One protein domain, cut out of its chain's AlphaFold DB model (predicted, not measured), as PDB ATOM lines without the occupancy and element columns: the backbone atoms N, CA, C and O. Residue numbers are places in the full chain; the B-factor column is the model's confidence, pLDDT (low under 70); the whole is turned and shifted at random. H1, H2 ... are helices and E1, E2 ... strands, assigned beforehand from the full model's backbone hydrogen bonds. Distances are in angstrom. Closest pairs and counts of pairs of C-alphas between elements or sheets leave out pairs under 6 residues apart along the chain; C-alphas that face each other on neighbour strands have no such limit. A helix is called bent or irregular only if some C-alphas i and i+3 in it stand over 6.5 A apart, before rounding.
ATOM      1  N   VAL A   4     168.339 160.842 143.332       96.94
ATOM      2  CA  VAL A   4     167.562 162.065 143.103       96.94
ATOM      3  C   VAL A   4     167.945 163.099 144.142       96.94
ATOM      4  O   VAL A   4     167.977 162.822 145.333       96.94
ATOM      5  N   HIS A   5     168.230 164.311 143.690       97.56
ATOM      6  CA  HIS A   5     168.532 165.450 144.538       97.56
ATOM      7  C   HIS A   5     167.461 166.513 144.312       97.56
ATOM      8  O   HIS A   5     167.061 166.766 143.181       97.56
ATOM      9  N   HIS A   6     167.012 167.149 145.383       96.81
ATOM     10  CA  HIS A   6     166.127 168.300 145.355       96.81
ATOM     11  C   HIS A   6     166.839 169.505 145.962       96.81
ATOM     12  O   HIS A   6     167.236 169.447 147.125       96.81
ATOM     13  N   LEU A   7     166.963 170.594 145.212       95.00
ATOM     14  CA  LEU A   7     167.512 171.856 145.690       95.00
ATOM     15  C   LEU A   7     166.374 172.841 145.962       95.00
ATOM     16  O   LEU A   7     165.715 173.300 145.027       95.00
ATOM     17  N   ALA A   8     166.153 173.141 147.244       91.06
ATOM     18  CA  ALA A   8     165.105 174.058 147.666       91.06
ATOM     19  C   ALA A   8     165.371 175.492 147.189       91.06
ATOM     20  O   ALA A   8     166.524 175.919 147.061       91.06
ATOM     21  N   ALA A   9     164.294 176.249 146.985       84.69
ATOM     22  CA  ALA A   9     164.348 177.643 146.571       84.69
ATOM     23  C   ALA A   9     165.318 178.477 147.432       84.69
ATOM     24  O   ALA A   9     165.338 178.396 148.662       84.69
ATOM     25  N   GLY A  10     166.142 179.294 146.770       79.81
ATOM     26  CA  GLY A  10     167.112 180.176 147.427       79.81
ATOM     27  C   GLY A  10     168.378 179.492 147.957       79.81
ATOM     28  O   GLY A  10     169.233 180.181 148.512       79.81
ATOM     29  N   ARG A  11     168.542 178.170 147.791       84.75
ATOM     30  CA  ARG A  11     169.814 177.486 148.061       84.75
ATOM     31  C   ARG A  11     170.657 177.401 146.789       84.75
ATOM     32  O   ARG A  11     170.185 176.935 145.757       84.75
ATOM     33  N   GLU A  12     171.917 177.812 146.878       86.31
ATOM     34  CA  GLU A  12     172.898 177.624 145.806       86.31
ATOM     35  C   GLU A  12     173.668 176.303 145.979       86.31
ATOM     36  O   GLU A  12     173.774 175.806 147.108       86.31
ATOM     37  N   PRO A  13     174.227 175.725 144.897       88.81
ATOM     38  CA  PRO A  13     175.084 174.553 144.989       88.81
ATOM     39  C   PRO A  13     176.359 174.865 145.771       88.81
ATOM     40  O   PRO A  13     177.248 175.566 145.291       88.81
ATOM     41  N   ASP A  14     176.438 174.329 146.983       90.19
ATOM     42  CA  ASP A  14     177.598 174.427 147.858       90.19
ATOM     43  C   ASP A  14     178.551 173.235 147.663       90.19
ATOM     44  O   ASP A  14     178.263 172.289 146.926       90.19
ATOM     45  N   ALA A  15     179.722 173.286 148.305       90.88
ATOM     46  CA  ALA A  15     180.717 172.217 148.198       90.88
ATOM     47  C   ALA A  15     180.153 170.826 148.570       90.88
ATOM     48  O   ALA A  15     180.338 169.914 147.765       90.88
ATOM     49  N   PRO A  16     179.394 170.652 149.677       92.38
ATOM     50  CA  PRO A  16     178.768 169.370 150.003       92.38
ATOM     51  C   PRO A  16     177.857 168.817 148.901       92.38
ATOM     52  O   PRO A  16     177.962 167.638 148.564       92.38
ATOM     53  N   LEU A  17     176.993 169.650 148.302       93.69
ATOM     54  CA  LEU A  17     176.163 169.201 147.184       93.69
ATOM     55  C   LEU A  17     177.032 168.803 145.988       93.69
ATOM     56  O   LEU A  17     176.835 167.731 145.423       93.69
ATOM     57  N   LEU A  18     177.989 169.644 145.592       94.56
ATOM     58  CA  LEU A  18     178.845 169.375 144.434       94.56
ATOM     59  C   LEU A  18     179.654 168.083 144.600       94.56
ATOM     60  O   LEU A  18     179.788 167.327 143.637       94.56
ATOM     61  N   ASP A  19     180.155 167.811 145.802       93.56
ATOM     62  CA  ASP A  19     180.888 166.585 146.111       93.56
ATOM     63  C   ASP A  19     179.968 165.360 146.059       93.56
ATOM     64  O   ASP A  19     180.300 164.389 145.379       93.56
ATOM     65  N   ALA A  20     178.758 165.442 146.622       92.94
ATOM     66  CA  ALA A  20     177.767 164.370 146.516       92.94
ATOM     67  C   ALA A  20     177.392 164.059 145.051       92.94
ATOM     68  O   ALA A  20     177.301 162.894 144.655       92.94
ATOM     69  N   LEU A  21     177.222 165.092 144.214       93.88
ATOM     70  CA  LEU A  21     176.947 164.921 142.783       93.88
ATOM     71  C   LEU A  21     178.135 164.272 142.047       93.88
ATOM     72  O   LEU A  21     177.923 163.408 141.193       93.88
ATOM     73  N   ARG A  22     179.379 164.657 142.375       93.00
ATOM     74  CA  ARG A  22     180.600 164.058 141.802       93.00
ATOM     75  C   ARG A  22     180.740 162.594 142.175       93.00
ATOM     76  O   ARG A  22     181.022 161.785 141.296       93.00
ATOM     77  N   GLU A  23     180.547 162.256 143.444       91.81
ATOM     78  CA  GLU A  23     180.651 160.883 143.937       91.81
ATOM     79  C   GLU A  23     179.617 159.975 143.268       91.81
ATOM     80  O   GLU A  23     179.972 158.917 142.744       91.81
ATOM     81  N   ALA A  24     178.358 160.417 143.198       89.69
ATOM     82  CA  ALA A  24     177.305 159.677 142.512       89.69
ATOM     83  C   ALA A  24     177.632 159.494 141.018       89.69
ATOM     84  O   ALA A  24     177.556 158.380 140.492       89.69
ATOM     85  N   HIS A  25     178.065 160.562 140.341       86.56
ATOM     86  CA  HIS A  25     178.438 160.499 138.931       86.56
ATOM     87  C   HIS A  25     179.637 159.567 138.677       86.56
ATOM     88  O   HIS A  25     179.596 158.748 137.758       86.56
ATOM     89  N   ALA A  26     180.675 159.632 139.516       88.19
ATOM     90  CA  ALA A  26     181.858 158.774 139.436       88.19
ATOM     91  C   ALA A  26     181.532 157.295 139.698       88.19
ATOM     92  O   ALA A  26     182.137 156.413 139.089       88.19
ATOM     93  N   ALA A  27     180.532 157.013 140.537       88.44
ATOM     94  CA  ALA A  27     179.993 155.669 140.751       88.44
ATOM     95  C   ALA A  27     179.136 155.153 139.573       88.44
ATOM     96  O   ALA A  27     178.553 154.069 139.655       88.44
ATOM     97  N   GLY A  28     179.029 155.919 138.482       87.06
ATOM     98  CA  GLY A  28     178.231 155.574 137.310       87.06
ATOM     99  C   GLY A  28     176.725 155.737 137.524       87.06
ATOM    100  O   GLY A  28     175.939 155.170 136.762       87.06
ATOM    101  N   ALA A  29     176.301 156.470 138.559       86.94
ATOM    102  CA  ALA A  29     174.894 156.772 138.776       86.94
ATOM    103  C   ALA A  29     174.404 157.837 137.787       86.94
ATOM    104  O   ALA A  29     175.118 158.779 137.425       86.94
ATOM    105  N   ARG A  30     173.138 157.709 137.389       91.44
ATOM    106  CA  ARG A  30     172.381 158.827 136.838       91.44
ATOM    107  C   ARG A  30     171.874 159.669 138.000       91.44
ATOM    108  O   ARG A  30     171.204 159.145 138.892       91.44
ATOM    109  N   VAL A  31     172.173 160.958 137.959       94.06
ATOM    110  CA  VAL A  31     171.764 161.921 138.975       94.06
ATOM    111  C   VAL A  31     170.686 162.826 138.401       94.06
ATOM    112  O   VAL A  31     170.851 163.396 137.323       94.06
ATOM    113  N   LEU A  32     169.574 162.958 139.118       95.12
ATOM    114  CA  LEU A  32     168.466 163.835 138.740       95.12
ATOM    115  C   LEU A  32     168.365 164.948 139.774       95.12
ATOM    116  O   LEU A  32     167.962 164.702 140.908       95.12
ATOM    117  N   LEU A  33     168.754 166.159 139.390       95.88
ATOM    118  CA  LEU A  33     168.694 167.343 140.235       95.88
ATOM    119  C   LEU A  33     167.423 168.133 139.922       95.88
ATOM    120  O   LEU A  33     167.352 168.848 138.924       95.88
ATOM    121  N   VAL A  34     166.423 168.004 140.783       95.31
ATOM    122  CA  VAL A  34     165.205 168.814 140.758       95.31
ATOM    123  C   VAL A  34     165.472 170.132 141.473       95.31
ATOM    124  O   VAL A  34     165.966 170.144 142.597       95.31
ATOM    125  N   VAL A  35     165.150 171.241 140.819       93.38
ATOM    126  CA  VAL A  35     165.305 172.597 141.351       93.38
ATOM    127  C   VAL A  35     163.926 173.233 141.420       93.38
ATOM    128  O   VAL A  35     163.185 173.178 140.435       93.38
ATOM    129  N   ASP A  36     163.585 173.842 142.556       87.12
ATOM    130  CA  ASP A  36     162.355 174.629 142.674       87.12
ATOM    131  C   ASP A  36     162.306 175.692 141.559       87.12
ATOM    132  O   ASP A  36     163.209 176.525 141.422       87.12
ATOM    133  N   GLY A  37     161.270 175.631 140.721       67.31
ATOM    134  CA  GLY A  37     161.082 176.532 139.588       67.31
ATOM    135  C   GLY A  37     159.755 177.277 139.669       67.31
ATOM    136  O   GLY A  37     158.756 176.749 140.149       67.31
ATOM    137  N   GLU A  38     159.718 178.500 139.142       57.97
ATOM    138  CA  GLU A  38     158.463 179.220 138.927       57.97
ATOM    139  C   GLU A  38     157.787 178.701 137.644       57.97
ATOM    140  O   GLU A  38     158.320 178.852 136.545       57.97
ATOM    141  N   GLY A  39     156.610 178.078 137.762       56.38
ATOM    142  CA  GLY A  39     155.715 177.853 136.614       56.38
ATOM    143  C   GLY A  39     156.051 176.694 135.661       56.38
ATOM    144  O   GLY A  39     155.610 176.710 134.515       56.38
ATOM    145  N   GLY A  40     156.799 175.677 136.096       56.69
ATOM    146  CA  GLY A  40     156.873 174.362 135.429       56.69
ATOM    147  C   GLY A  40     157.751 174.202 134.201       56.69
ATOM    148  O   GLY A  40     158.073 173.074 133.829       56.69
ATOM    149  N   ALA A  41     158.214 175.303 133.625       62.34
ATOM    150  CA  ALA A  41     159.298 175.288 132.655       62.34
ATOM    151  C   ALA A  41     160.658 175.428 133.356       62.34
ATOM    152  O   ALA A  41     160.753 175.908 134.488       62.34
ATOM    153  N   ALA A  42     161.732 175.053 132.658       68.56
ATOM    154  CA  ALA A  42     163.098 175.364 133.060       68.56
ATOM    155  C   ALA A  42     163.305 176.886 133.098       68.56
ATOM    156  O   ALA A  42     163.712 177.509 132.118       68.56
ATOM    157  N   GLY A  43     162.993 177.488 134.243       79.00
ATOM    158  CA  GLY A  43     163.143 178.916 134.468       79.00
ATOM    159  C   GLY A  43     164.609 179.353 134.572       79.00
ATOM    160  O   GLY A  43     165.535 178.539 134.433       79.00
ATOM    161  N   PRO A  44     164.845 180.644 134.861       83.75
ATOM    162  CA  PRO A  44     166.185 181.188 135.071       83.75
ATOM    163  C   PRO A  44     166.979 180.426 136.140       83.75
ATOM    164  O   PRO A  44     168.170 180.197 135.958       83.75
ATOM    165  N   ALA A  45     166.312 179.964 137.206       85.69
ATOM    166  CA  ALA A  45     166.932 179.198 138.286       85.69
ATOM    167  C   ALA A  45     167.553 177.881 137.790       85.69
ATOM    168  O   ALA A  45     168.732 177.634 138.021       85.69
ATOM    169  N   VAL A  46     166.807 177.068 137.033       89.56
ATOM    170  CA  VAL A  46     167.296 175.787 136.484       89.56
ATOM    171  C   VAL A  46     168.538 175.997 135.611       89.56
ATOM    172  O   VAL A  46     169.522 175.264 135.727       89.56
ATOM    173  N   HIS A  47     168.517 177.028 134.763       89.69
ATOM    174  CA  HIS A  47     169.647 177.364 133.897       89.69
ATOM    175  C   HIS A  47     170.850 177.895 134.684       89.69
ATOM    176  O   HIS A  47     171.980 177.507 134.388       89.69
ATOM    177  N   ALA A  48     170.625 178.732 135.698       90.44
ATOM    178  CA  ALA A  48     171.682 179.230 136.571       90.44
ATOM    179  C   ALA A  48     172.374 178.080 137.318       90.44
ATOM    180  O   ALA A  48     173.601 177.998 137.318       90.44
ATOM    181  N   ILE A  49     171.608 177.129 137.862       92.25
ATOM    182  CA  ILE A  49     172.165 175.935 138.510       92.25
ATOM    183  C   ILE A  49     173.003 175.119 137.526       92.25
ATOM    184  O   ILE A  49     174.134 174.753 137.842       92.25
ATOM    185  N   ALA A  50     172.512 174.884 136.307       91.81
ATOM    186  CA  ALA A  50     173.285 174.173 135.290       91.81
ATOM    187  C   ALA A  50     174.607 174.884 134.936       91.81
ATOM    188  O   ALA A  50     175.620 174.219 134.724       91.81
ATOM    189  N   GLN A  51     174.628 176.222 134.920       91.62
ATOM    190  CA  GLN A  51     175.853 177.003 134.715       91.62
ATOM    191  C   GLN A  51     176.837 176.866 135.884       91.62
ATOM    192  O   GLN A  51     178.033 176.693 135.648       91.62
ATOM    193  N   VAL A  52     176.350 176.885 137.129       93.56
ATOM    194  CA  VAL A  52     177.181 176.653 138.324       93.56
ATOM    195  C   VAL A  52     177.812 175.260 138.280       93.56
ATOM    196  O   VAL A  52     179.018 175.121 138.485       93.56
ATOM    197  N   LEU A  53     177.029 174.231 137.937       94.19
ATOM    198  CA  LEU A  53     177.535 172.865 137.774       94.19
ATOM    199  C   LEU A  53     178.608 172.782 136.679       94.19
ATOM    200  O   LEU A  53     179.666 172.194 136.906       94.19
ATOM    201  N   ALA A  54     178.385 173.426 135.529       92.94
ATOM    202  CA  ALA A  54     179.361 173.463 134.442       92.94
ATOM    203  C   ALA A  54     180.681 174.127 134.875       92.94
ATOM    204  O   ALA A  54     181.756 173.596 134.593       92.94
ATOM    205  N   GLY A  55     180.611 175.235 135.624       92.25
ATOM    206  CA  GLY A  55     181.784 175.887 136.219       92.25
ATOM    207  C   GLY A  55     182.536 175.001 137.221       92.25
ATOM    208  O   GLY A  55     183.749 175.124 137.366       92.25
ATOM    209  N   ALA A  56     181.838 174.058 137.857       91.62
ATOM    210  CA  ALA A  56     182.397 173.069 138.777       91.62
ATOM    211  C   ALA A  56     182.894 171.774 138.092       91.62
ATOM    212  O   ALA A  56     183.270 170.826 138.793       91.62
ATOM    213  N   GLY A  57     182.893 171.723 136.752       91.44
ATOM    214  CA  GLY A  57     183.325 170.570 135.953       91.44
ATOM    215  C   GLY A  57     182.266 169.472 135.784       91.44
ATOM    216  O   GLY A  57     182.580 168.395 135.283       91.44
ATOM    217  N   LEU A  58     181.019 169.724 136.188       91.00
ATOM    218  CA  LEU A  58     179.903 168.785 136.095       91.00
ATOM    219  C   LEU A  58     179.009 169.159 134.908       91.00
ATOM    220  O   LEU A  58     178.235 170.113 134.965       91.00
ATOM    221  N   THR A  59     179.105 168.401 133.815       88.56
ATOM    222  CA  THR A  59     178.251 168.642 132.644       88.56
ATOM    223  C   THR A  59     176.859 168.084 132.901       88.56
ATOM    224  O   THR A  59     176.680 166.871 133.013       88.56
ATOM    225  N   ALA A  60     175.876 168.979 132.979       91.94
ATOM    226  CA  ALA A  60     174.494 168.632 133.262       91.94
ATOM    227  C   ALA A  60     173.580 168.941 132.070       91.94
ATOM    228  O   ALA A  60     173.697 169.979 131.416       91.94
ATOM    229  N   LYS A  61     172.646 168.035 131.791       92.31
ATOM    230  CA  LYS A  61     171.623 168.200 130.765       92.31
ATOM    231  C   LYS A  61     170.390 168.857 131.377       92.31
ATOM    232  O   LYS A  61     169.701 168.261 132.200       92.31
ATOM    233  N   VAL A  62     170.076 170.069 130.934       91.69
ATOM    234  CA  VAL A  62     168.835 170.748 131.326       91.69
ATOM    235  C   VAL A  62     167.650 170.093 130.621       91.69
ATOM    236  O   VAL A  62     167.658 169.913 129.399       91.69
ATOM    237  N   ARG A  63     166.616 169.734 131.380       89.62
ATOM    238  CA  ARG A  63     165.317 169.338 130.830       89.62
ATOM    239  C   ARG A  63     164.400 170.542 130.830       89.62
ATOM    240  O   ARG A  63     164.186 171.157 131.866       89.62
ATOM    241  N   ALA A  64     163.876 170.861 129.651       80.38
ATOM    242  CA  ALA A  64     163.038 172.037 129.454       80.38
ATOM    243  C   ALA A  64     161.745 171.988 130.279       80.38
ATOM    244  O   ALA A  64     161.257 173.032 130.699       80.38
ATOM    245  N   GLU A  65     161.205 170.791 130.512       79.94
ATOM    246  CA  GLU A  65     159.943 170.604 131.214       79.94
ATOM    247  C   GLU A  65     159.892 169.223 131.874       79.94
ATOM    248  O   GLU A  65     160.434 168.253 131.335       79.94
ATOM    249  N   VAL A  66     159.234 169.158 133.029       81.88
ATOM    250  CA  VAL A  66     158.864 167.923 133.726       81.88
ATOM    251  C   VAL A  66     157.409 168.073 134.137       81.88
ATOM    252  O   VAL A  66     157.077 168.967 134.913       81.88
ATOM    253  N   ARG A  67     156.532 167.232 133.583       79.31
ATOM    254  CA  ARG A  67     155.087 167.354 133.791       79.31
ATOM    255  C   ARG A  67     154.595 166.316 134.786       79.31
ATOM    256  O   ARG A  67     154.599 165.120 134.497       79.31
ATOM    257  N   VAL A  68     154.121 166.779 135.938       90.88
ATOM    258  CA  VAL A  68     153.361 165.944 136.873       90.88
ATOM    259  C   VAL A  68     151.885 166.016 136.492       90.88
ATOM    260  O   VAL A  68     151.289 167.084 136.518       90.88
ATOM    261  N   GLU A  69     151.282 164.891 136.117       94.06
ATOM    262  CA  GLU A  69     149.836 164.833 135.855       94.06
ATOM    263  C   GLU A  69     149.078 165.048 137.177       94.06
ATOM    264  O   GLU A  69     149.358 164.356 138.160       94.06
ATOM    265  N   THR A  70     148.141 166.000 137.223       94.06
ATOM    266  CA  THR A  70     147.406 166.390 138.440       94.06
ATOM    267  C   THR A  70     145.898 166.205 138.317       94.06
ATOM    268  O   THR A  70     145.360 166.048 137.226       94.06
ATOM    269  N   THR A  71     145.195 166.215 139.452       91.50
ATOM    270  CA  THR A  71     143.732 166.053 139.521       91.50
ATOM    271  C   THR A  71     142.970 167.226 138.906       91.50
ATOM    272  O   THR A  71     141.935 167.020 138.275       91.50
ATOM    273  N   ALA A  72     143.476 168.446 139.082       89.62
ATOM    274  CA  ALA A  72     142.883 169.685 138.590       89.62
ATOM    275  C   ALA A  72     143.957 170.766 138.366       89.62
ATOM    276  O   ALA A  72     145.129 170.569 138.706       89.62
ATOM    277  N   GLY A  73     143.549 171.890 137.766       87.31
ATOM    278  CA  GLY A  73     144.339 173.123 137.695       87.31
ATOM    279  C   GLY A  73     144.434 173.823 139.059       87.31
ATOM    280  O   GLY A  73     143.788 173.410 140.020       87.31
ATOM    281  N   GLY A  74     145.199 174.913 139.141       85.31
ATOM    282  CA  GLY A  74     145.282 175.750 140.350       85.31
ATOM    283  C   GLY A  74     146.610 175.640 141.100       85.31
ATOM    284  O   GLY A  74     147.607 175.195 140.537       85.31
ATOM    285  N   THR A  75     146.647 176.109 142.349       85.06
ATOM    286  CA  THR A  75     147.900 176.348 143.094       85.06
ATOM    287  C   THR A  75     148.309 175.239 144.062       85.06
ATOM    288  O   THR A  75     149.455 175.238 144.500       85.06
ATOM    289  N   GLU A  76     147.411 174.303 144.374       86.44
ATOM    290  CA  GLU A  76     147.646 173.169 145.286       86.44
ATOM    291  C   GLU A  76     147.098 171.861 144.699       86.44
ATOM    292  O   GLU A  76     146.337 171.119 145.320       86.44
ATOM    293  N   ALA A  77     147.428 171.599 143.439       90.06
ATOM    294  CA  ALA A  77     146.923 170.429 142.746       90.06
ATOM    295  C   ALA A  77     147.594 169.141 143.242       90.06
ATOM    296  O   ALA A  77     148.805 169.081 143.461       90.06
ATOM    297  N   LEU A  78     146.799 168.077 143.365       91.25
ATOM    298  CA  LEU A  78     147.285 166.771 143.794       91.25
ATOM    299  C   LEU A  78     147.773 165.957 142.588       91.25
ATOM    300  O   LEU A  78     147.082 165.933 141.565       91.25
ATOM    301  N   PRO A  79     148.914 165.254 142.683       93.62
ATOM    302  CA  PRO A  79     149.346 164.331 141.641       93.62
ATOM    303  C   PRO A  79     148.345 163.192 141.426       93.62
ATOM    304  O   PRO A  79     147.810 162.614 142.374       93.62
ATOM    305  N   LEU A  80     148.151 162.799 140.170       93.31
ATOM    306  CA  LEU A  80     147.490 161.551 139.809       93.31
ATOM    307  C   LEU A  80     148.492 160.401 139.940       93.31
ATOM    308  O   LEU A  80     149.139 160.013 138.964       93.31
ATOM    309  N   HIS A  81     148.626 159.863 141.154       88.06
ATOM    310  CA  HIS A  81     149.513 158.733 141.438       88.06
ATOM    311  C   HIS A  81     149.299 157.555 140.476       88.06
ATOM    312  O   HIS A  81     148.189 157.250 140.035       88.06
ATOM    313  N   GLY A  82     150.392 156.890 140.126       88.44
ATOM    314  CA  GLY A  82     150.473 155.875 139.086       88.44
ATOM    315  C   GLY A  82     150.560 156.461 137.674       88.44
ATOM    316  O   GLY A  82     151.357 155.975 136.870       88.44
ATOM    317  N   LEU A  83     149.770 157.488 137.342       92.94
ATOM    318  CA  LEU A  83     149.836 158.145 136.032       92.94
ATOM    319  C   LEU A  83     151.028 159.103 135.951       92.94
ATOM    320  O   LEU A  83     151.782 159.042 134.979       92.94
ATOM    321  N   ALA A  84     151.215 159.942 136.972       93.56
ATOM    322  CA  ALA A  84     152.324 160.885 137.055       93.56
ATOM    323  C   ALA A  84     153.675 160.159 136.963       93.56
ATOM    324  O   ALA A  84     154.504 160.497 136.124       93.56
ATOM    325  N   GLU A  85     153.872 159.095 137.738       94.19
ATOM    326  CA  GLU A  85     155.101 158.303 137.753       94.19
ATOM    327  C   GLU A  85     155.350 157.625 136.395       94.19
ATOM    328  O   GLU A  85     156.464 157.666 135.876       94.19
ATOM    329  N   ARG A  86     154.312 157.071 135.750       92.69
ATOM    330  CA  ARG A  86     154.431 156.501 134.391       92.69
ATOM    331  C   ARG A  86     154.814 157.552 133.356       92.69
ATOM    332  O   ARG A  86     155.614 157.263 132.466       92.69
ATOM    333  N   ARG A  87     154.244 158.755 133.453       92.00
ATOM    334  CA  ARG A  87     154.557 159.873 132.562       92.00
ATOM    335  C   ARG A  87     156.007 160.314 132.740       92.00
ATOM    336  O   ARG A  87     156.727 160.408 131.749       92.00
ATOM    337  N   LEU A  88     156.446 160.484 133.986       93.25
ATOM    338  CA  LEU A  88     157.826 160.818 134.335       93.25
ATOM    339  C   LEU A  88     158.808 159.757 133.829       93.25
ATOM    340  O   LEU A  88     159.803 160.102 133.198       93.25
ATOM    341  N   LEU A  89     158.509 158.470 134.026       92.25
ATOM    342  CA  LEU A  89     159.321 157.367 133.506       92.25
ATOM    343  C   LEU A  89     159.412 157.397 131.972       92.25
ATOM    344  O   LEU A  89     160.489 157.196 131.417       92.25
ATOM    345  N   HIS A  90     158.305 157.673 131.278       91.19
ATOM    346  CA  HIS A  90     158.292 157.789 129.819       91.19
ATOM    347  C   HIS A  90     159.106 158.997 129.320       91.19
ATOM    348  O   HIS A  90     159.846 158.880 128.346       91.19
ATOM    349  N   GLU A  91     158.983 160.160 129.965       89.12
ATOM    350  CA  GLU A  91     159.676 161.394 129.564       89.12
ATOM    351  C   GLU A  91     161.177 161.365 129.888       89.12
ATOM    352  O   GLU A  91     162.004 161.817 129.091       89.12
ATOM    353  N   LEU A  92     161.543 160.818 131.047       89.56
ATOM    354  CA  LEU A  92     162.927 160.768 131.514       89.56
ATOM    355  C   LEU A  92     163.664 159.512 131.042       89.56
ATOM    356  O   LEU A  92     164.899 159.520 131.022       89.56
ATOM    357  N   GLY A  93     162.942 158.460 130.654       87.12
ATOM    358  CA  GLY A  93     163.478 157.138 130.340       87.12
ATOM    359  C   GLY A  93     163.970 156.381 131.586       87.12
ATOM    360  O   GLY A  93     164.255 157.007 132.610       87.12
ATOM    361  N   PRO A  94     164.154 155.049 131.501       76.00
ATOM    362  CA  PRO A  94     164.472 154.175 132.642       76.00
ATOM    363  C   PRO A  94     165.827 154.457 133.318       76.00
ATOM    364  O   PRO A  94     166.083 153.970 134.414       76.00
ATOM    365  N   GLY A  95     166.678 155.294 132.714       62.53
ATOM    366  CA  GLY A  95     167.929 155.742 133.322       62.53
ATOM    367  C   GLY A  95     169.046 154.718 133.230       62.53
ATOM    368  O   GLY A  95     169.520 154.218 134.243       62.53
ATOM    369  N   GLU A  96     169.512 154.461 132.011       59.50
ATOM    370  CA  GLU A  96     170.754 153.724 131.789       59.50
ATOM    371  C   GLU A  96     171.881 154.704 131.433       59.50
ATOM    372  O   GLU A  96     171.740 155.524 130.523       59.50
ATOM    373  N   GLY A  97     172.995 154.628 132.170       66.94
ATOM    374  CA  GLY A  97     174.209 155.419 131.940       66.94
ATOM    375  C   GLY A  97     174.480 156.517 132.976       66.94
ATOM    376  O   GLY A  97     173.586 156.981 133.681       66.94
ATOM    377  N   ALA A  98     175.745 156.932 133.059       77.88
ATOM    378  CA  ALA A  98     176.185 158.021 133.926       77.88
ATOM    379  C   ALA A  98     175.810 159.381 133.318       77.88
ATOM    380  O   ALA A  98     176.056 159.633 132.138       77.88
ATOM    381  N   GLY A  99     175.249 160.280 134.123       88.31
ATOM    382  CA  GLY A  99     174.901 161.626 133.675       88.31
ATOM    383  C   GLY A  99     174.145 162.413 134.736       88.31
ATOM    384  O   GLY A  99     173.600 161.824 135.666       88.31
ATOM    385  N   ILE A 100     174.126 163.737 134.591       92.62
ATOM    386  CA  ILE A 100     173.395 164.642 135.482       92.62
ATOM    387  C   ILE A 100     172.300 165.324 134.664       92.62
ATOM    388  O   ILE A 100     172.592 165.968 133.659       92.62
ATOM    389  N   ASP A 101     171.049 165.180 135.083       93.75
ATOM    390  CA  ASP A 101     169.903 165.901 134.531       93.75
ATOM    391  C   ASP A 101     169.464 166.988 135.521       93.75
ATOM    392  O   ASP A 101     169.286 166.691 136.700       93.75
ATOM    393  N   VAL A 102     169.257 168.226 135.059       94.31
ATOM    394  CA  VAL A 102     168.650 169.299 135.871       94.31
ATOM    395  C   VAL A 102     167.209 169.508 135.422       94.31
ATOM    396  O   VAL A 102     166.945 169.680 134.229       94.31
ATOM    397  N   LEU A 103     166.284 169.470 136.374       92.81
ATOM    398  CA  LEU A 103     164.843 169.391 136.169       92.81
ATOM    399  C   LEU A 103     164.148 170.548 136.906       92.81
ATOM    400  O   LEU A 103     164.503 170.808 138.058       92.81
ATOM    401  N   PRO A 104     163.142 171.218 136.315       92.38
ATOM    402  CA  PRO A 104     162.233 172.057 137.090       92.38
ATOM    403  C   PRO A 104     161.355 171.195 138.014       92.38
ATOM    404  O   PRO A 104     160.914 170.112 137.626       92.38
ATOM    405  N   GLY A 105     161.097 171.681 139.226       91.94
ATOM    406  CA  GLY A 105     160.174 171.087 140.195       91.94
ATOM    407  C   GLY A 105     158.957 171.969 140.477       91.94
ATOM    408  O   GLY A 105     158.977 173.171 140.218       91.94
ATOM    409  N   GLY A 106     157.902 171.366 141.030       90.56
ATOM    410  CA  GLY A 106     156.761 172.090 141.604       90.56
ATOM    411  C   GLY A 106     155.580 172.351 140.677       90.56
ATOM    412  O   GLY A 106     154.569 172.875 141.137       90.56
ATOM    413  N   ALA A 107     155.650 171.949 139.411       89.88
ATOM    414  CA  ALA A 107     154.554 172.145 138.473       89.88
ATOM    415  C   ALA A 107     153.850 170.858 138.078       89.88
ATOM    416  O   ALA A 107     154.430 169.770 138.065       89.88
ATOM    417  N   GLY A 108     152.595 171.032 137.688       90.06
ATOM    418  CA  GLY A 108     151.757 169.980 137.172       90.06
ATOM    419  C   GLY A 108     150.901 170.422 135.993       90.06
ATOM    420  O   GLY A 108     150.933 171.568 135.530       90.06
ATOM    421  N   ARG A 109     150.137 169.460 135.489       91.06
ATOM    422  CA  ARG A 109     149.207 169.646 134.386       91.06
ATOM    423  C   ARG A 109     147.935 168.860 134.646       91.06
ATOM    424  O   ARG A 109     147.982 167.664 134.912       91.06
ATOM    425  N   ALA A 110     146.809 169.549 134.553       92.12
ATOM    426  CA  ALA A 110     145.498 168.959 134.751       92.12
ATOM    427  C   ALA A 110     145.023 168.191 133.502       92.12
ATOM    428  O   ALA A 110     145.556 168.406 132.405       92.12
ATOM    429  N   PRO A 111     143.973 167.351 133.611       90.62
ATOM    430  CA  PRO A 111     143.484 166.549 132.487       90.62
ATOM    431  C   PRO A 111     142.929 167.386 131.325       90.62
ATOM    432  O   PRO A 111     142.977 166.955 130.175       90.62
ATOM    433  N   ASP A 112     142.435 168.595 131.606       91.25
ATOM    434  CA  ASP A 112     141.989 169.568 130.597       91.25
ATOM    435  C   ASP A 112     143.154 170.306 129.906       91.25
ATOM    436  O   ASP A 112     142.951 171.100 128.988       91.25
ATOM    437  N   GLY A 113     144.391 170.021 130.324       88.62
ATOM    438  CA  GLY A 113     145.617 170.604 129.807       88.62
ATOM    439  C   GLY A 113     146.032 171.915 130.469       88.62
ATOM    440  O   GLY A 113     147.088 172.430 130.087       88.62
ATOM    441  N   SER A 114     145.254 172.436 131.425       89.88
ATOM    442  CA  SER A 114     145.594 173.638 132.190       89.88
ATOM    443  C   SER A 114     146.814 173.414 133.089       89.88
ATOM    444  O   SER A 114     147.099 172.297 133.532       89.88
ATOM    445  N   ALA A 115     147.571 174.487 133.321       88.88
ATOM    446  CA  ALA A 115     148.724 174.460 134.211       88.88
ATOM    447  C   ALA A 115     148.275 174.387 135.676       88.88
ATOM    448  O   ALA A 115     147.294 175.024 136.075       88.88
ATOM    449  N   SER A 116     149.029 173.646 136.479       89.94
ATOM    450  CA  SER A 116     148.856 173.584 137.924       89.94
ATOM    451  C   SER A 116     150.194 173.727 138.649       89.94
ATOM    452  O   SER A 116     151.265 173.500 138.085       89.94
ATOM    453  N   SER A 117     150.128 174.130 139.911       89.38
ATOM    454  CA  SER A 117     151.232 174.058 140.861       89.38
ATOM    455  C   SER A 117     150.926 172.985 141.896       89.38
ATOM    456  O   SER A 117     149.771 172.773 142.265       89.38
ATOM    457  N   LEU A 118     151.977 172.324 142.368       90.31
ATOM    458  CA  LEU A 118     151.917 171.304 143.413       90.31
ATOM    459  C   LEU A 118     151.892 171.904 144.832       90.31
ATOM    460  O   LEU A 118     151.911 171.164 145.816       90.31
ATOM    461  N   GLY A 119     151.863 173.235 144.940       88.25
ATOM    462  CA  GLY A 119     151.808 173.963 146.203       88.25
ATOM    463  C   GLY A 119     153.107 173.900 147.005       88.25
ATOM    464  O   GLY A 119     154.195 173.638 146.482       88.25
ATOM    465  N   GLU A 120     152.999 174.161 148.307       85.75
ATOM    466  CA  GLU A 120     154.136 174.100 149.225       85.75
ATOM    467  C   GLU A 120     154.748 172.686 149.256       85.75
ATOM    468  O   GLU A 120     154.040 171.680 149.383       85.75
ATOM    469  N   GLY A 121     156.078 172.623 149.138       89.25
ATOM    470  CA  GLY A 121     156.827 171.373 149.004       89.25
ATOM    471  C   GLY A 121     156.772 170.763 147.600       89.25
ATOM    472  O   GLY A 121     157.244 169.643 147.416       89.25
ATOM    473  N   GLY A 122     156.228 171.477 146.609       91.81
ATOM    474  CA  GLY A 122     156.023 170.982 145.251       91.81
ATOM    475  C   GLY A 122     157.286 170.459 144.559       91.81
ATOM    476  O   GLY A 122     157.223 169.414 143.916       91.81
ATOM    477  N   GLY A 123     158.439 171.121 144.692       93.44
ATOM    478  CA  GLY A 123     159.682 170.615 144.099       93.44
ATOM    479  C   GLY A 123     160.164 169.319 144.744       93.44
ATOM    480  O   GLY A 123     160.549 168.387 144.033       93.44
ATOM    481  N   LEU A 124     160.064 169.204 146.074       95.50
ATOM    482  CA  LEU A 124     160.363 167.954 146.775       95.50
ATOM    483  C   LEU A 124     159.371 166.861 146.365       95.50
ATOM    484  O   LEU A 124     159.789 165.733 146.121       95.50
ATOM    485  N   LEU A 125     158.090 167.203 146.193       95.69
ATOM    486  CA  LEU A 125     157.083 166.283 145.673       95.69
ATOM    487  C   LEU A 125     157.453 165.776 144.274       95.69
ATOM    488  O   LEU A 125     157.423 164.570 144.033       95.69
ATOM    489  N   THR A 126     157.867 166.667 143.367       95.56
ATOM    490  CA  THR A 126     158.377 166.280 142.044       95.56
ATOM    491  C   THR A 126     159.586 165.353 142.165       95.56
ATOM    492  O   THR A 126     159.627 164.326 141.493       95.56
ATOM    493  N   ALA A 127     160.547 165.657 143.041       96.69
ATOM    494  CA  ALA A 127     161.722 164.814 143.261       96.69
ATOM    495  C   ALA A 127     161.354 163.416 143.776       96.69
ATOM    496  O   ALA A 127     161.835 162.417 143.246       96.69
ATOM    497  N   CYS A 128     160.451 163.322 144.751       97.44
ATOM    498  CA  CYS A 128     159.971 162.048 145.274       97.44
ATOM    499  C   CYS A 128     159.185 161.243 144.225       97.44
ATOM    500  O   CYS A 128     159.349 160.025 144.151       97.44
ATOM    501  N   LEU A 129     158.383 161.896 143.374       96.94
ATOM    502  CA  LEU A 129     157.701 161.245 142.248       96.94
ATOM    503  C   LEU A 129     158.696 160.718 141.208       96.94
ATOM    504  O   LEU A 129     158.564 159.585 140.753       96.94
ATOM    505  N   VAL A 130     159.715 161.510 140.853       95.94
ATOM    506  CA  VAL A 130     160.790 161.094 139.935       95.94
ATOM    507  C   VAL A 130     161.562 159.905 140.510       95.94
ATOM    508  O   VAL A 130     161.842 158.949 139.789       95.94
ATOM    509  N   ALA A 131     161.867 159.936 141.807       96.44
ATOM    510  CA  ALA A 131     162.550 158.853 142.501       96.44
ATOM    511  C   ALA A 131     161.744 157.552 142.463       96.44
ATOM    512  O   ALA A 131     162.280 156.515 142.078       96.44
ATOM    513  N   SER A 132     160.451 157.631 142.786       96.31
ATOM    514  CA  SER A 132     159.523 156.500 142.724       96.31
ATOM    515  C   SER A 132     159.392 155.947 141.299       96.31
ATOM    516  O   SER A 132     159.553 154.747 141.076       96.31
ATOM    517  N   ALA A 133     159.217 156.822 140.304       95.19
ATOM    518  CA  ALA A 133     159.087 156.449 138.896       95.19
ATOM    519  C   ALA A 133     160.311 155.706 138.338       95.19
ATOM    520  O   ALA A 133     160.171 154.824 137.491       95.19
ATOM    521  N   LEU A 134     161.511 156.085 138.785       93.62
ATOM    522  CA  LEU A 134     162.784 155.585 138.262       93.62
ATOM    523  C   LEU A 134     163.464 154.556 139.173       93.62
ATOM    524  O   LEU A 134     164.607 154.185 138.896       93.62
ATOM    525  N   GLY A 135     162.807 154.132 140.259       93.19
ATOM    526  CA  GLY A 135     163.383 153.212 141.244       93.19
ATOM    527  C   GLY A 135     164.711 153.725 141.806       93.19
ATOM    528  O   GLY A 135     165.713 153.006 141.802       93.19
ATOM    529  N   ALA A 136     164.752 155.000 142.191       94.62
ATOM    530  CA  ALA A 136     165.956 155.609 142.736       94.62
ATOM    531  C   ALA A 136     166.354 154.974 144.074       94.62
ATOM    532  O   ALA A 136     165.523 154.463 144.819       94.62
ATOM    533  N   ARG A 137     167.651 155.029 144.377       95.00
ATOM    534  CA  ARG A 137     168.209 154.510 145.628       95.00
ATOM    535  C   ARG A 137     167.804 155.362 146.830       95.00
ATOM    536  O   ARG A 137     167.569 154.819 147.903       95.00
ATOM    537  N   ASP A 138     167.793 156.675 146.651       96.44
ATOM    538  CA  ASP A 138     167.566 157.670 147.692       96.44
ATOM    539  C   ASP A 138     167.129 159.010 147.079       96.44
ATOM    540  O   ASP A 138     167.309 159.277 145.882       96.44
ATOM    541  N   VAL A 139     166.521 159.841 147.928       98.31
ATOM    542  CA  VAL A 139     166.201 161.241 147.639       98.31
ATOM    543  C   VAL A 139     166.956 162.135 148.610       98.31
ATOM    544  O   VAL A 139     166.757 162.044 149.814       98.31
ATOM    545  N   HIS A 140     167.776 163.051 148.108       97.75
ATOM    546  CA  HIS A 140     168.488 164.035 148.916       97.75
ATOM    547  C   HIS A 140     167.819 165.408 148.815       97.75
ATOM    548  O   HIS A 140     167.830 166.021 147.752       97.75
ATOM    549  N   HIS A 141     167.269 165.925 149.908       96.56
ATOM    550  CA  HIS A 141     166.632 167.241 149.966       96.56
ATOM    551  C   HIS A 141     167.567 168.278 150.594       96.56
ATOM    552  O   HIS A 141     167.874 168.207 151.780       96.56
ATOM    553  N   TRP A 142     167.990 169.264 149.810       95.44
ATOM    554  CA  TRP A 142     168.934 170.307 150.197       95.44
ATOM    555  C   TRP A 142     168.195 171.608 150.493       95.44
ATOM    556  O   TRP A 142     167.674 172.248 149.583       95.44
ATOM    557  N   THR A 143     168.173 172.022 151.763       91.56
ATOM    558  CA  THR A 143     167.425 173.204 152.226       91.56
ATOM    559  C   THR A 143     168.264 174.139 153.096       91.56
ATOM    560  O   THR A 143     169.238 173.720 153.716       91.56
ATOM    561  N   THR A 144     167.920 175.424 153.144       85.12
ATOM    562  CA  THR A 144     168.544 176.407 154.051       85.12
ATOM    563  C   THR A 144     167.998 176.335 155.483       85.12
ATOM    564  O   THR A 144     168.441 177.101 156.347       85.12
ATOM    565  N   GLY A 145     167.064 175.410 155.732       83.19
ATOM    566  CA  GLY A 145     166.458 175.149 157.032       83.19
ATOM    567  C   GLY A 145     167.460 174.824 158.142       83.19
ATOM    568  O   GLY A 145     168.617 174.446 157.913       83.19
ATOM    569  N   THR A 146     166.999 174.999 159.377       85.56
ATOM    570  CA  THR A 146     167.753 174.696 160.594       85.56
ATOM    571  C   THR A 146     167.887 173.192 160.811       85.56
ATOM    572  O   THR A 146     167.098 172.404 160.296       85.56
ATOM    573  N   THR A 147     168.879 172.797 161.610       89.81
ATOM    574  CA  THR A 147     169.035 171.412 162.062       89.81
ATOM    575  C   THR A 147     167.748 170.892 162.695       89.81
ATOM    576  O   THR A 147     167.197 171.530 163.594       89.81
ATOM    577  N   LEU A 148     167.307 169.708 162.271       91.75
ATOM    578  CA  LEU A 148     166.198 169.005 162.906       91.75
ATOM    579  C   LEU A 148     166.620 168.529 164.293       91.75
ATOM    580  O   LEU A 148     167.605 167.803 164.436       91.75
ATOM    581  N   ARG A 149     165.871 168.929 165.316       92.50
ATOM    582  CA  ARG A 149     166.127 168.578 166.715       92.50
ATOM    583  C   ARG A 149     164.932 167.863 167.321       92.50
ATOM    584  O   ARG A 149     163.814 167.981 166.829       92.50
ATOM    585  N   ALA A 150     165.192 167.116 168.389       93.81
ATOM    586  CA  ALA A 150     164.172 166.371 169.115       93.81
ATOM    587  C   ALA A 150     163.098 167.275 169.740       93.81
ATOM    588  O   ALA A 150     162.011 166.802 170.025       93.81
ATOM    589  N   ALA A 151     163.377 168.557 169.943       94.69
ATOM    590  CA  ALA A 151     162.398 169.560 170.331       94.69
ATOM    591  C   ALA A 151     162.820 170.919 169.768       94.69
ATOM    592  O   ALA A 151     163.950 171.077 169.295       94.69
ATOM    593  N   ASP A 152     161.908 171.885 169.821       92.62
ATOM    594  CA  ASP A 152     162.183 173.270 169.445       92.62
ATOM    595  C   ASP A 152     163.361 173.830 170.278       92.62
ATOM    596  O   ASP A 152     163.256 173.871 171.511       92.62
ATOM    597  N   PRO A 153     164.479 174.245 169.644       91.19
ATOM    598  CA  PRO A 153     165.650 174.761 170.349       91.19
ATOM    599  C   PRO A 153     165.388 176.063 171.114       91.19
ATOM    600  O   PRO A 153     166.118 176.345 172.062       91.19
ATOM    601  N   ASP A 154     164.355 176.833 170.765       91.88
ATOM    602  CA  ASP A 154     163.985 178.034 171.524       91.88
ATOM    603  C   ASP A 154     163.322 177.667 172.867       91.88
ATOM    604  O   ASP A 154     163.336 178.444 173.825       91.88
ATOM    605  N   ILE A 155     162.772 176.450 172.971       93.19
ATOM    606  CA  ILE A 155     162.142 175.925 174.189       93.19
ATOM    607  C   ILE A 155     163.121 175.056 174.990       93.19
ATOM    608  O   ILE A 155     163.161 175.165 176.223       93.19
ATOM    609  N   VAL A 156     163.879 174.199 174.293       94.88
ATOM    610  CA  VAL A 156     164.858 173.241 174.833       94.88
ATOM    611  C   VAL A 156     166.174 173.369 174.042       94.88
ATOM    612  O   VAL A 156     166.391 172.620 173.083       94.88
ATOM    613  N   PRO A 157     167.068 174.304 174.413       92.94
ATOM    614  CA  PRO A 157     168.310 174.577 173.679       92.94
ATOM    615  C   PRO A 157     169.223 173.358 173.493       92.94
ATOM    616  O   PRO A 157     169.917 173.224 172.483       92.94
ATOM    617  N   GLU A 158     169.208 172.445 174.459       92.38
ATOM    618  CA  GLU A 158     170.029 171.239 174.503       92.38
ATOM    619  C   GLU A 158     169.426 170.058 173.724       92.38
ATOM    620  O   GLU A 158     170.020 168.975 173.697       92.38
ATOM    621  N   ALA A 159     168.269 170.238 173.071       92.44
ATOM    622  CA  ALA A 159     167.588 169.163 172.360       92.44
ATOM    623  C   ALA A 159     168.498 168.533 171.288       92.44
ATOM    624  O   ALA A 159     169.015 169.247 170.416       92.44
ATOM    625  N   PRO A 160     168.711 167.203 171.309       91.75
ATOM    626  CA  PRO A 160     169.651 166.552 170.407       91.75
ATOM    627  C   PRO A 160     169.199 166.659 168.948       91.75
ATOM    628  O   PRO A 160     168.004 166.645 168.648       91.75
ATOM    629  N   ALA A 161     170.167 166.726 168.033       92.25
ATOM    630  CA  ALA A 161     169.892 166.643 166.603       92.25
ATOM    631  C   ALA A 161     169.341 165.255 166.236       92.25
ATOM    632  O   ALA A 161     169.817 164.227 166.728       92.25
ATOM    633  N   LEU A 162     168.350 165.226 165.351       92.69
ATOM    634  CA  LEU A 162     167.772 163.999 164.820       92.69
ATOM    635  C   LEU A 162     168.605 163.541 163.622       92.69
ATOM    636  O   LEU A 162     168.637 164.207 162.594       92.69
ATOM    637  N   THR A 163     169.275 162.397 163.743       93.69
ATOM    638  CA  THR A 163     170.095 161.833 162.654       93.69
ATOM    639  C   THR A 163     169.317 160.857 161.776       93.69
ATOM    640  O   THR A 163     169.623 160.698 160.596       93.69
ATOM    641  N   ALA A 164     168.305 160.196 162.339       94.50
ATOM    642  CA  ALA A 164     167.440 159.276 161.621       94.50
ATOM    643  C   ALA A 164     166.035 159.228 162.236       94.50
ATOM    644  O   ALA A 164     165.893 159.320 163.457       94.50
ATOM    645  N   LEU A 165     165.026 159.048 161.387       95.12
ATOM    646  CA  LEU A 165     163.615 158.913 161.738       95.12
ATOM    647  C   LEU A 165     162.977 157.801 160.911       95.12
ATOM    648  O   LEU A 165     163.243 157.661 159.716       95.12
ATOM    649  N   HIS A 166     162.076 157.051 161.528       95.69
ATOM    650  CA  HIS A 166     161.158 156.213 160.782       95.69
ATOM    651  C   HIS A 166     160.151 157.090 160.025       95.69
ATOM    652  O   HIS A 166     159.734 158.136 160.525       95.69
ATOM    653  N   VAL A 167     159.692 156.658 158.846       95.44
ATOM    654  CA  VAL A 167     158.712 157.404 158.023       95.44
ATOM    655  C   VAL A 167     157.479 157.818 158.834       95.44
ATOM    656  O   VAL A 167     157.018 158.952 158.748       95.44
ATOM    657  N   ARG A 168     156.969 156.913 159.678       93.31
ATOM    658  CA  ARG A 168     155.836 157.190 160.582       93.31
ATOM    659  C   ARG A 168     156.140 158.275 161.626       93.31
ATOM    660  O   ARG A 168     155.257 159.061 161.929       93.31
ATOM    661  N   GLU A 169     157.363 158.336 162.155       94.06
ATOM    662  CA  GLU A 169     157.764 159.405 163.085       94.06
ATOM    663  C   GLU A 169     157.861 160.744 162.350       94.06
ATOM    664  O   GLU A 169     157.380 161.759 162.846       94.06
ATOM    665  N   ALA A 170     158.430 160.745 161.139       94.75
ATOM    666  CA  ALA A 170     158.507 161.936 160.300       94.75
ATOM    667  C   ALA A 170     157.115 162.471 159.918       94.75
ATOM    668  O   ALA A 170     156.917 163.684 159.906       94.75
ATOM    669  N   ALA A 171     156.147 161.586 159.659       93.25
ATOM    670  CA  ALA A 171     154.767 161.968 159.369       93.25
ATOM    671  C   ALA A 171     154.105 162.694 160.554       93.25
ATOM    672  O   ALA A 171     153.542 163.770 160.368       93.25
ATOM    673  N   GLU A 172     154.221 162.150 161.769       92.00
ATOM    674  CA  GLU A 172     153.672 162.778 162.980       92.00
ATOM    675  C   GLU A 172     154.396 164.098 163.295       92.00
ATOM    676  O   GLU A 172     153.754 165.103 163.586       92.00
ATOM    677  N   LEU A 173     155.728 164.146 163.174       92.44
ATOM    678  CA  LEU A 173     156.481 165.382 163.398       92.44
ATOM    679  C   LEU A 173     156.133 166.471 162.381       92.44
ATOM    680  O   LEU A 173     155.967 167.619 162.776       92.44
ATOM    681  N   SER A 174     155.993 166.125 161.100       91.38
ATOM    682  CA  SER A 174     155.543 167.060 160.063       91.38
ATOM    683  C   SER A 174     154.138 167.594 160.364       91.38
ATOM    684  O   SER A 174     153.887 168.784 160.196       91.38
ATOM    685  N   PHE A 175     153.243 166.740 160.869       89.31
ATOM    686  CA  PHE A 175     151.878 167.123 161.224       89.31
ATOM    687  C   PHE A 175     151.810 168.048 162.453       89.31
ATOM    688  O   PHE A 175     151.103 169.051 162.431       89.31
ATOM    689  N   TYR A 176     152.580 167.772 163.512       89.00
ATOM    690  CA  TYR A 176     152.573 168.572 164.750       89.00
ATOM    691  C   TYR A 176     153.563 169.749 164.753       89.00
ATOM    692  O   TYR A 176     153.988 170.205 165.816       89.00
ATOM    693  N   GLY A 177     153.914 170.276 163.577       79.25
ATOM    694  CA  GLY A 177     154.692 171.515 163.448       79.25
ATOM    695  C   GLY A 177     156.193 171.370 163.704       79.25
ATOM    696  O   GLY A 177     156.870 172.360 163.977       79.25
ATOM    697  N   GLY A 178     156.736 170.155 163.617       81.00
ATOM    698  CA  GLY A 178     158.177 169.948 163.535       81.00
ATOM    699  C   GLY A 178     158.755 170.553 162.242       81.00
ATOM    700  O   GLY A 178     158.042 170.640 161.243       81.00
ATOM    701  N   PRO A 179     160.048 170.934 162.211       82.88
ATOM    702  CA  PRO A 179     160.677 171.619 161.071       82.88
ATOM    703  C   PRO A 179     160.950 170.711 159.848       82.88
ATOM    704  O   PRO A 179     161.954 170.865 159.155       82.88
ATOM    705  N   LEU A 180     160.070 169.742 159.585       89.88
ATOM    706  CA  LEU A 180     160.130 168.812 158.458       89.88
ATOM    707  C   LEU A 180     159.325 169.333 157.261       89.88
ATOM    708  O   LEU A 180     158.282 169.957 157.458       89.88
ATOM    709  N   PRO A 181     159.734 169.007 156.019       90.94
ATOM    710  CA  PRO A 181     158.873 169.205 154.861       90.94
ATOM    711  C   PRO A 181     157.511 168.514 155.057       90.94
ATOM    712  O   PRO A 181     157.458 167.469 155.715       90.94
ATOM    713  N   PRO A 182     156.421 169.030 154.459       90.69
ATOM    714  CA  PRO A 182     155.113 168.390 154.526       90.69
ATOM    715  C   PRO A 182     155.171 166.924 154.088       90.69
ATOM    716  O   PRO A 182     155.695 166.615 153.013       90.69
ATOM    717  N   MET A 183     154.580 166.017 154.873       92.69
ATOM    718  CA  MET A 183     154.597 164.580 154.564       92.69
ATOM    719  C   MET A 183     154.057 164.271 153.158       92.69
ATOM    720  O   MET A 183     154.590 163.391 152.483       92.69
ATOM    721  N   ARG A 184     153.079 165.045 152.664       92.19
ATOM    722  CA  ARG A 184     152.561 164.915 151.290       92.19
ATOM    723  C   ARG A 184     153.661 164.982 150.225       92.19
ATOM    724  O   ARG A 184     153.593 164.245 149.251       92.19
ATOM    725  N   ALA A 185     154.690 165.813 150.422       94.44
ATOM    726  CA  ALA A 185     155.796 165.961 149.478       94.44
ATOM    727  C   ALA A 185     156.734 164.746 149.495       94.44
ATOM    728  O   ALA A 185     157.277 164.358 148.467       94.44
ATOM    729  N   MET A 186     156.892 164.119 150.659       96.31
ATOM    730  CA  MET A 186     157.760 162.955 150.863       96.31
ATOM    731  C   MET A 186     157.068 161.624 150.536       96.31
ATOM    732  O   MET A 186     157.733 160.620 150.268       96.31
ATOM    733  N   GLN A 187     155.732 161.609 150.537       95.31
ATOM    734  CA  GLN A 187     154.904 160.410 150.421       95.31
ATOM    735  C   GLN A 187     155.234 159.506 149.222       95.31
ATOM    736  O   GLN A 187     155.279 158.298 149.439       95.31
ATOM    737  N   PRO A 188     155.509 160.001 147.996       96.50
ATOM    738  CA  PRO A 188     155.788 159.106 146.871       96.50
ATOM    739  C   PRO A 188     157.052 158.261 147.058       96.50
ATOM    740  O   PRO A 188     157.056 157.084 146.709       96.50
ATOM    741  N   ALA A 189     158.111 158.848 147.625       97.19
ATOM    742  CA  ALA A 189     159.351 158.129 147.913       97.19
ATOM    743  C   ALA A 189     159.155 157.188 149.108       97.19
ATOM    744  O   ALA A 189     159.504 156.014 149.031       97.19
ATOM    745  N   ALA A 190     158.499 157.669 150.166       96.38
ATOM    746  CA  ALA A 190     158.191 156.865 151.342       96.38
ATOM    747  C   ALA A 190     157.300 155.645 151.027       96.38
ATOM    748  O   ALA A 190     157.509 154.577 151.591       96.38
ATOM    749  N   ALA A 191     156.322 155.772 150.127       96.25
ATOM    750  CA  ALA A 191     155.458 154.668 149.703       96.25
ATOM    751  C   ALA A 191     156.179 153.644 148.808       96.25
ATOM    752  O   ALA A 191     155.731 152.507 148.704       96.25
ATOM    753  N   ALA A 192     157.276 154.049 148.165       96.00
ATOM    754  CA  ALA A 192     158.130 153.191 147.347       96.00
ATOM    755  C   ALA A 192     159.320 152.606 148.133       96.00
ATOM    756  O   ALA A 192     160.245 152.078 147.521       96.00
ATOM    757  N   ASP A 193     159.321 152.734 149.466       97.12
ATOM    758  CA  ASP A 193     160.428 152.349 150.352       97.12
ATOM    759  C   ASP A 193     161.778 152.995 149.974       97.12
ATOM    760  O   ASP A 193     162.847 152.427 150.204       97.12
ATOM    761  N   ILE A 194     161.737 154.206 149.405       97.81
ATOM    762  CA  ILE A 194     162.922 154.983 149.033       97.81
ATOM    763  C   ILE A 194     163.285 155.931 150.187       97.81
ATOM    764  O   ILE A 194     162.498 156.824 150.520       97.81
ATOM    765  N   PRO A 195     164.482 155.793 150.782       98.00
ATOM    766  CA  PRO A 195     164.954 156.669 151.846       98.00
ATOM    767  C   PRO A 195     165.100 158.124 151.399       98.00
ATOM    768  O   PRO A 195     165.563 158.410 150.293       98.00
ATOM    769  N   ILE A 196     164.790 159.047 152.306       98.38
ATOM    770  CA  ILE A 196     164.923 160.489 152.087       98.38
ATOM    771  C   ILE A 196     165.980 161.027 153.050       98.38
ATOM    772  O   ILE A 196     165.909 160.796 154.252       98.38
ATOM    773  N   VAL A 197     166.971 161.748 152.543       97.62
ATOM    774  CA  VAL A 197     168.034 162.372 153.335       97.62
ATOM    775  C   VAL A 197     167.852 163.880 153.283       97.62
ATOM    776  O   VAL A 197     167.949 164.494 152.221       97.62
ATOM    777  N   LEU A 198     167.579 164.478 154.434       96.31
ATOM    778  CA  LEU A 198     167.422 165.916 154.584       96.31
ATOM    779  C   LEU A 198     168.769 166.539 154.939       96.31
ATOM    780  O   LEU A 198     169.344 166.236 155.982       96.31
ATOM    781  N   HIS A 199     169.239 167.436 154.082       95.06
ATOM    782  CA  HIS A 199     170.464 168.208 154.249       95.06
ATOM    783  C   HIS A 199     170.115 169.611 154.729       95.06
ATOM    784  O   HIS A 199     169.726 170.477 153.938       95.06
ATOM    785  N   THR A 200     170.266 169.833 156.028       91.00
ATOM    786  CA  THR A 200     170.019 171.123 156.691       91.00
ATOM    787  C   THR A 200     171.340 171.821 157.009       91.00
ATOM    788  O   THR A 200     172.420 171.298 156.722       91.00
ATOM    789  N   ARG A 201     171.300 173.019 157.605       81.12
ATOM    790  CA  ARG A 201     172.522 173.694 158.064       81.12
ATOM    791  C   ARG A 201     173.259 172.841 159.104       81.12
ATOM    792  O   ARG A 201     172.837 172.754 160.252       81.12
ATOM    793  N   GLY A 202     174.376 172.240 158.690       77.19
ATOM    794  CA  GLY A 202     175.321 171.539 159.565       77.19
ATOM    795  C   GLY A 202     174.907 170.137 160.016       77.19
ATOM    796  O   GLY A 202     175.577 169.583 160.884       77.19
ATOM    797  N   ALA A 203     173.829 169.565 159.469       89.69
ATOM    798  CA  ALA A 203     173.367 168.233 159.851       89.69
ATOM    799  C   ALA A 203     172.582 167.533 158.738       89.69
ATOM    800  O   ALA A 203     171.871 168.170 157.952       89.69
ATOM    801  N   GLU A 204     172.664 166.205 158.758       94.38
ATOM    802  CA  GLU A 204     171.887 165.310 157.911       94.38
ATOM    803  C   GLU A 204     170.895 164.506 158.755       94.38
ATOM    804  O   GLU A 204     171.238 164.001 159.828       94.38
ATOM    805  N   THR A 205     169.677 164.351 158.242       96.19
ATOM    806  CA  THR A 205     168.646 163.505 158.850       96.19
ATOM    807  C   THR A 205     168.108 162.524 157.819       96.19
ATOM    808  O   THR A 205     167.564 162.929 156.794       96.19
ATOM    809  N   ARG A 206     168.224 161.222 158.094       97.00
ATOM    810  CA  ARG A 206     167.690 160.155 157.238       97.00
ATOM    811  C   ARG A 206     166.271 159.759 157.654       97.00
ATOM    812  O   ARG A 206     166.051 159.393 158.800       97.00
ATOM    813  N   ILE A 207     165.334 159.744 156.719       97.50
ATOM    814  CA  ILE A 207     163.971 159.235 156.894       97.50
ATOM    815  C   ILE A 207     163.845 157.925 156.115       97.50
ATOM    816  O   ILE A 207     164.071 157.907 154.904       97.50
ATOM    817  N   ASP A 208     163.537 156.825 156.803       96.88
ATOM    818  CA  ASP A 208     163.587 155.474 156.227       96.88
ATOM    819  C   ASP A 208     162.715 154.485 157.027       96.88
ATOM    820  O   ASP A 208     162.657 154.560 158.254       96.88
ATOM    821  N   HIS A 209     162.046 153.537 156.362       95.38
ATOM    822  CA  HIS A 209     161.306 152.454 157.035       95.38
ATOM    823  C   HIS A 209     162.228 151.462 157.751       95.38
ATOM    824  O   HIS A 209     161.806 150.782 158.681       95.38
TER     825      HIS A 209
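Overview. This is residues 4 to 209 of the 380 residues of the protein "ACT domain-containing protein" of Deltaproteobacteria bacterium (UniProt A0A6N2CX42). A strongly twisted seven-stranded sheet forms the core, with H1 and H2 over one face and H4 over the other, where H4, H6 and H5 stand side by side in a row. H3 packs across one end of H4, the small hairpin E5 and E6 lies beyond the end of E4, and a long loop, residues 143 to 166, reaches out near E9. The 206 printed residues hold six named helices and nine named strands, in the order E1 H1 E2 H2 E3 H3 E4 E5 E6 H4 E7 H5 H6 E8 E9. The class is mixed, in three layers, H1 and H2 on one face of the mixed sheet E3 E4 E2 E1 E7 E8 E9, H4 and H5 on the other. The whole is compact, with a radius of gyration of the C-alphas of 16.4 A and spans of 48 by 40 by 29 A.

Along the chain. The sheet holds E3, residues 60 to 62, E4, 99 to 105, 18.7 A, E2, 30 to 36, 19.6 A, E1, 4 to 7, from C-alpha 4 at (167.562, 162.065, 143.103), E7, 139 to 142, E8, 196 to 200, and E9, 203 to 207, ending with C-alpha 207 at (163.971, 159.235, 156.894). E5 is 107 to 109 and E6 115 to 117. The helices are H1, 15 to 26, 16.1 A, H2, 44 to 55, 16.5 A, H3, 83 to 92, 14.1 A, H4, 122 to 133, 16.2 A, H5, 167 to 175, and H6, 183 to 191, irregular, with C-alphas 185 and 188 7.3 A apart.

Arrangement. From E3 to E8 neighbours are parallel, for instance E4 and E2, with N 33 and O 101 at 2.8 A, and E1 and E7, with N 6 and O 140 at 2.7 A. E8 and E9 form an antiparallel hairpin, N 207 and O 196 at 2.7 A. Strand-helix-strand units, parallel neighbours joined through helices, are E1, H1, E2; E3, H3, E4; and E7, H5 H6, E8; E2, H2, E3 is split by E4; these four crossovers are right-handed. H1 has a height over the sheet of 9.0 A, H2 of 8.9 A. H4 is on the opposite face, its closest C-alphas to E4 being Gly 123 and Gly 105, 4.0 A. H4 and H6 touch at Leu 125 and Ala 185, 4.0 A, at a shallow tilt of 8 degrees, the same way. H5 and H6, a helical hairpin, touch at Ala 171 and Met 183, 5.5 A. H3, not on the sheet, touches residues 129 to 133 of H4, about perpendicular at 80 degrees, closest at Glu 85 and Ala 133, 4.5 A. E4 runs on into E5 at 75 degrees; E5 and E6 are an antiparallel hairpin, N 108 and O 116 at 2.8 A. Every O i to N i+4 pair is within hydrogen-bond range in H1 to H5; in H6, 3 of 5.

Size, cuts and confidence. The C-alphas farthest apart are those of Asp 112 and Glu 158, 52.1 A. The printed part has no cut; the links E3 to H3 and E7 to H5 are long. Mean pLDDT of the printed part is 90.2, with residues 37 to 42 and 95 to 97 under 70.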